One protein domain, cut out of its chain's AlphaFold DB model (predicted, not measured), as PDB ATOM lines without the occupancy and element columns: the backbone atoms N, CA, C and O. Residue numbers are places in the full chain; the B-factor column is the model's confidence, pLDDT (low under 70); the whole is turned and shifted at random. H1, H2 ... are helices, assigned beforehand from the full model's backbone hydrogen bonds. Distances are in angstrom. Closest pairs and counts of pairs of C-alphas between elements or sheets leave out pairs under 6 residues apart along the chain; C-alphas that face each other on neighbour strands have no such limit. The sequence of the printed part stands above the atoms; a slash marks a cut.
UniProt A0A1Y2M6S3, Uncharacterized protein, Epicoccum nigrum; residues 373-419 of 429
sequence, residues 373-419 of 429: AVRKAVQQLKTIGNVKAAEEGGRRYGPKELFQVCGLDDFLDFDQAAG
ATOM      1  N   ALA A 373     178.341 105.116 224.184       95.25
ATOM      2  CA  ALA A 373     178.154 105.565 222.806       95.25
ATOM      3  C   ALA A 373     176.738 105.254 222.292       95.25
ATOM      4  O   ALA A 373     176.014 106.154 221.851       95.25
ATOM      5  N   VAL A 374     176.298 103.999 222.422       96.19
ATOM      6  CA  VAL A 374     174.959 103.569 221.994       96.19
ATOM      7  C   VAL A 374     173.882 104.204 222.868       96.19
ATOM      8  O   VAL A 374     172.881 104.699 222.345       96.19
ATOM      9  N   ARG A 375     174.093 104.292 224.190       97.44
ATOM     10  CA  ARG A 375     173.166 104.984 225.099       97.44
ATOM     11  C   ARG A 375     172.942 106.435 224.671       97.44
ATOM     12  O   ARG A 375     171.792 106.874 224.598       97.44
ATOM     13  N   LYS A 376     174.013 107.170 224.358       96.31
ATOM     14  CA  LYS A 376     173.937 108.556 223.873       96.31
ATOM     15  C   LYS A 376     173.184 108.644 222.544       96.31
ATOM     16  O   LYS A 376     172.328 109.515 222.398       96.31
ATOM     17  N   ALA A 377     173.442 107.734 221.604       96.25
ATOM     18  CA  ALA A 377     172.739 107.694 220.321       96.25
ATOM     19  C   ALA A 377     171.226 107.450 220.492       96.25
ATOM     20  O   ALA A 377     170.417 108.173 219.913       96.25
ATOM     21  N   VAL A 378     170.828 106.503 221.350       98.06
ATOM     22  CA  VAL A 378     169.411 106.224 221.659       98.06
ATOM     23  C   VAL A 378     168.738 107.427 222.325       98.06
ATOM     24  O   VAL A 378     167.606 107.775 221.988       98.06
ATOM     25  N   GLN A 379     169.430 108.106 223.244       97.94
ATOM     26  CA  GLN A 379     168.921 109.330 223.867       97.94
ATOM     27  C   GLN A 379     168.707 110.448 222.840       97.94
ATOM     28  O   GLN A 379     167.677 111.120 222.878       97.94
ATOM     29  N   GLN A 380     169.642 110.639 221.906       97.06
ATOM     30  CA  GLN A 380     169.494 111.614 220.823       97.06
ATOM     31  C   GLN A 380     168.314 111.259 219.918       97.06
ATOM     32  O   GLN A 380     167.451 112.102 219.685       97.06
ATOM     33  N   LEU A 381     168.198 109.994 219.510       97.94
ATOM     34  CA  LEU A 381     167.074 109.535 218.701       97.94
ATOM     35  C   LEU A 381     165.733 109.828 219.391       97.94
ATOM     36  O   LEU A 381     164.823 110.364 218.763       97.94
ATOM     37  N   LYS A 382     165.633 109.558 220.700       98.31
ATOM     38  CA  LYS A 382     164.425 109.820 221.496       98.31
ATOM     39  C   LYS A 382     164.109 111.313 221.653       98.31
ATOM     40  O   LYS A 382     162.939 111.674 221.713       98.31
ATOM     41  N   THR A 383     165.122 112.166 221.798       97.88
ATOM     42  CA  THR A 383     164.935 113.582 222.171       97.88
ATOM     43  C   THR A 383     164.847 114.524 220.979       97.88
ATOM     44  O   THR A 383     164.082 115.481 221.029       97.88
ATOM     45  N   ILE A 384     165.614 114.270 219.916       96.75
ATOM     46  CA  ILE A 384     165.697 115.144 218.736       96.75
ATOM     47  C   ILE A 384     165.310 114.439 217.427       96.75
ATOM     48  O   ILE A 384     165.393 115.054 216.368       96.75
ATOM     49  N   GLY A 385     164.919 113.158 217.466       97.44
ATOM     50  CA  GLY A 385     164.517 112.401 216.272       97.44
ATOM     51  C   GLY A 385     165.668 112.045 215.324       97.44
ATOM     52  O   GLY A 385     165.427 111.626 214.196       97.44
ATOM     53  N   ASN A 386     166.921 112.226 215.749       95.56
ATOM     54  CA  ASN A 386     168.114 111.941 214.955       95.56
ATOM     55  C   ASN A 386     169.300 111.630 215.880       95.56
ATOM     56  O   ASN A 386     169.274 111.934 217.069       95.56
ATOM     57  N   VAL A 387     170.358 111.048 215.332       93.94
ATOM     58  CA  VAL A 387     171.630 110.805 216.027       93.94
ATOM     59  C   VAL A 387     172.620 111.887 215.582       93.94
ATOM     60  O   VAL A 387     172.459 112.466 214.512       93.94
ATOM     61  N   LYS A 388     173.643 112.225 216.362       91.19
ATOM     62  CA  LYS A 388     174.769 113.062 215.903       91.19
ATOM     63  C   LYS A 388     175.972 112.172 215.599       91.19
ATOM     64  O   LYS A 388     176.021 111.035 216.047       91.19
ATOM     65  N   ALA A 389     176.911 112.664 214.798       90.62
ATOM     66  CA  ALA A 389     178.186 111.974 214.616       90.62
ATOM     67  C   ALA A 389     178.836 111.654 215.973       90.62
ATOM     68  O   ALA A 389     178.733 112.455 216.908       90.62
ATOM     69  N   ALA A 390     179.458 110.479 216.071       85.25
ATOM     70  CA  ALA A 390     180.221 110.095 217.253       85.25
ATOM     71  C   ALA A 390     181.554 110.854 217.319       85.25
ATOM     72  O   ALA A 390     181.973 111.245 218.403       85.25
ATOM     73  N   GLU A 391     182.166 111.101 216.159       86.88
ATOM     74  CA  GLU A 391     183.441 111.802 216.039       86.88
ATOM     75  C   GLU A 391     183.296 113.321 215.997       86.88
ATOM     76  O   GLU A 391     182.300 113.882 215.513       86.88
ATOM     77  N   GLU A 392     184.353 113.986 216.456       81.69
ATOM     78  CA  GLU A 392     184.544 115.415 216.246       81.69
ATOM     79  C   GLU A 392     184.598 115.737 214.742       81.69
ATOM     80  O   GLU A 392     185.008 114.929 213.913       81.69
ATOM     81  N   GLY A 393     184.106 116.917 214.360       86.00
ATOM     82  CA  GLY A 393     184.025 117.316 212.949       86.00
ATOM     83  C   GLY A 393     182.828 116.748 212.174       86.00
ATOM     84  O   GLY A 393     182.653 117.077 211.005       86.00
ATOM     85  N   GLY A 394     181.956 115.954 212.807       89.25
ATOM     86  CA  GLY A 394     180.694 115.532 212.189       89.25
ATOM     87  C   GLY A 394     180.801 114.308 211.275       89.25
ATOM     88  O   GLY A 394     179.828 113.990 210.585       89.25
ATOM     89  N   ARG A 395     181.947 113.613 211.271       90.56
ATOM     90  CA  ARG A 395     182.170 112.425 210.438       90.56
ATOM     91  C   ARG A 395     181.203 111.294 210.800       90.56
ATOM     92  O   ARG A 395     180.906 111.030 211.966       90.56
ATOM     93  N   ARG A 396     180.712 110.604 209.772       89.56
ATOM     94  CA  ARG A 396     179.892 109.398 209.897       89.56
ATOM     95  C   ARG A 396     180.451 108.292 209.024       89.56
ATOM     96  O   ARG A 396     180.915 108.568 207.925       89.56
ATOM     97  N   TYR A 397     180.320 107.067 209.509       91.44
ATOM     98  CA  TYR A 397     180.711 105.862 208.795       91.44
ATOM     99  C   TYR A 397     179.521 105.315 208.010       91.44
ATOM    100  O   TYR A 397     178.464 105.034 208.582       91.44
ATOM    101  N   GLY A 398     179.677 105.218 206.690       92.19
ATOM    102  CA  GLY A 398     178.664 104.632 205.815       92.19
ATOM    103  C   GLY A 398     178.679 103.097 205.842       92.19
ATOM    104  O   GLY A 398     179.646 102.496 206.311       92.19
ATOM    105  N   PRO A 399     177.650 102.432 205.279       93.94
ATOM    106  CA  PRO A 399     177.596 100.971 205.216       93.94
ATOM    107  C   PRO A 399     178.829 100.332 204.569       93.94
ATOM    108  O   PRO A 399     179.308  99.322 205.064       93.94
ATOM    109  N   LYS A 400     179.379 100.937 203.504       92.81
ATOM    110  CA  LYS A 400     180.575 100.419 202.824       92.81
ATOM    111  C   LYS A 400     181.777 100.351 203.769       92.81
ATOM    112  O   LYS A 400     182.355  99.283 203.897       92.81
ATOM    113  N   GLU A 401     182.096 101.443 204.463       92.00
ATOM    114  CA  GLU A 401     183.207 101.487 205.431       92.00
ATOM    115  C   GLU A 401     183.010 100.453 206.551       92.00
ATOM    116  O   GLU A 401     183.925  99.707 206.880       92.00
ATOM    117  N   LEU A 402     181.792 100.336 207.090       95.00
ATOM    118  CA  LEU A 402     181.494  99.357 208.140       95.00
ATOM    119  C   LEU A 402     181.567  97.906 207.638       95.00
ATOM    120  O   LEU A 402     181.964  97.017 208.385       95.00
ATOM    121  N   PHE A 403     181.221  97.640 206.376       96.31
ATOM    122  CA  PHE A 403     181.415  96.321 205.771       96.31
ATOM    123  C   PHE A 403     182.886  96.030 205.472       96.31
ATOM    124  O   PHE A 403     183.292  94.875 205.567       96.31
ATOM    125  N   GLN A 404     183.697  97.044 205.168       94.75
ATOM    126  CA  GLN A 404     185.147  96.885 205.024       94.75
ATOM    127  C   GLN A 404     185.804  96.466 206.340       94.75
ATOM    128  O   GLN A 404     186.674  95.599 206.320       94.75
ATOM    129  N   VAL A 405     185.321  96.963 207.488       95.19
ATOM    130  CA  VAL A 405     185.711  96.423 208.807       95.19
ATOM    131  C   VAL A 405     185.464  94.910 208.874       95.19
ATOM    132  O   VAL A 405     186.289  94.150 209.369       95.19
ATOM    133  N   CYS A 406     184.357  94.447 208.296       96.62
ATOM    134  CA  CYS A 406     183.954  93.042 208.275       96.62
ATOM    135  C   CYS A 406     184.482  92.222 207.084       96.62
ATOM    136  O   CYS A 406     183.958  91.135 206.842       96.62
ATOM    137  N   GLY A 407     185.499  92.695 206.358       94.81
ATOM    138  CA  GLY A 407     186.123  91.929 205.271       94.81
ATOM    139  C   GLY A 407     185.389  92.003 203.929       94.81
ATOM    140  O   GLY A 407     185.462  91.063 203.143       94.81
ATOM    141  N   LEU A 408     184.676  93.104 203.645       95.06
ATOM    142  CA  LEU A 408     184.069  93.322 202.323       95.06
ATOM    143  C   LEU A 408     185.091  93.135 201.198       95.06
ATOM    144  O   LEU A 408     184.807  92.423 200.242       95.06
ATOM    145  N   ASP A 409     186.259  93.761 201.324       92.75
ATOM    146  CA  ASP A 409     187.277  93.725 200.274       92.75
ATOM    147  C   ASP A 409     187.815  92.289 200.078       92.75
ATOM    148  O   ASP A 409     187.944  91.850 198.938       92.75
ATOM    149  N   ASP A 410     187.966  91.504 201.155       92.44
ATOM    150  CA  ASP A 410     188.347  90.082 201.082       92.44
ATOM    151  C   ASP A 410     187.325  89.250 200.285       92.44
ATOM    152  O   ASP A 410     187.691  88.373 199.502       92.44
ATOM    153  N   PHE A 411     186.027  89.515 200.471       93.44
ATOM    154  CA  PHE A 411     184.966  88.810 199.743       93.44
ATOM    155  C   PHE A 411     184.951  89.164 198.258       93.44
ATOM    156  O   PHE A 411     184.750  88.279 197.424       93.44
ATOM    157  N   LEU A 412     185.157  90.442 197.935       94.25
ATOM    158  CA  LEU A 412     185.230  90.913 196.553       94.25
ATOM    159  C   LEU A 412     186.430  90.290 195.834       94.25
ATOM    160  O   LEU A 412     186.274  89.718 194.753       94.25
ATOM    161  N   ASP A 413     187.598  90.324 196.475       92.75
ATOM    162  CA  ASP A 413     188.829  89.745 195.945       92.75
ATOM    163  C   ASP A 413     188.696  88.228 195.753       92.75
ATOM    164  O   ASP A 413     189.125  87.693 194.727       92.75
ATOM    165  N   PHE A 414     188.058  87.522 196.693       94.25
ATOM    166  CA  PHE A 414     187.816  86.085 196.579       94.25
ATOM    167  C   PHE A 414     186.847  85.736 195.437       94.25
ATOM    168  O   PHE A 414     187.157  84.844 194.644       94.25
ATOM    169  N   ASP A 415     185.705  86.432 195.314       95.12
ATOM    170  CA  ASP A 415     184.747  86.227 194.211       95.12
ATOM    171  C   ASP A 415     185.441  86.444 192.865       95.12
ATOM    172  O   ASP A 415     185.396  85.574 191.993       95.12
ATOM    173  N   GLN A 416     186.176  87.551 192.726       93.38
ATOM    174  CA  GLN A 416     186.911  87.862 191.508       93.38
ATOM    175  C   GLN A 416     187.984  86.807 191.197       93.38
ATOM    176  O   GLN A 416     188.093  86.355 190.053       93.38
ATOM    177  N   ALA A 417     188.767  86.385 192.193       93.81
ATOM    178  CA  ALA A 417     189.803  85.367 192.024       93.81
ATOM    179  C   ALA A 417     189.224  83.996 191.636       93.81
ATOM    180  O   ALA A 417     189.856  83.254 190.882       93.81
ATOM    181  N   ALA A 418     188.011  83.676 192.096       96.69
ATOM    182  CA  ALA A 418     187.276  82.474 191.717       96.69
ATOM    183  C   ALA A 418     186.619  82.563 190.320       96.69
ATOM    184  O   ALA A 418     186.020  81.589 189.861       96.69
ATOM    185  N   GLY A 419     186.732  83.704 189.630       95.31
ATOM    186  CA  GLY A 419     186.090  83.958 188.336       95.31
ATOM    187  C   GLY A 419     184.623  84.388 188.444       95.31
ATOM    188  O   GLY A 419     183.913  84.408 187.436       95.31
TER     189      GLY A 419
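This is residues 373 to 419 of the 429 residues of an uncharacterized protein of Epicoccum nigrum (UniProt A0A1Y2M6S3). Three separate helices are strung out along an open, drawn-out chain with no common core. The longest helix, H1, sits at one end, a long looping link with no named element, residues 385 to 398, leads away from it to the short helix H2 near the middle of the length, and after a tight turn H3 runs outward along the long axis to the other end, its line about perpendicular to that of H2. Residues 401 to 407 and 410 to 419 stick out free of the rest. The printed part has 47 residues with three named helices, H1, H2 and H3 in that order, and no named strand; the class is all helix. The whole is extended, with a radius of gyration of the C-alphas of 16.1 A and spans of 50 by 21 by 15 A.

H1, residues 373 to 384, touches no helix. It is apart from H2, residues 399 to 405, and from H3, residues 408 to 417. H2 and H3 are close but not clearly touching, with 1 pair of C-alphas within 8 A; the closest, those of Lys 400 and Leu 408, are 7.9 A apart. Their lines are about perpendicular, at 81 degrees. In H1, H2 and H3 every O i to N i+4 pair is within hydrogen-bond range.

H1 runs from Ala 373, C-alpha at (178.154, 105.565, 222.806), to Ile 384, 16.2 A from first to last C-alpha. H2 runs from Pro 399, C-alpha at (177.596, 100.971, 205.216), to Val 405. H3 runs 14.2 A from Leu 408 to Ala 417, whose C-alpha is at (189.803, 85.367, 192.024).

The two C-alphas farthest apart are those of Thr 383 and Gly 419, 49.7 A. The link from H1 to H2, residues 385 to 398, is long; that from H2 to H3 is tight. The printed part has no cut. Its mean pLDDT is 93.8, and no printed residue is under 70.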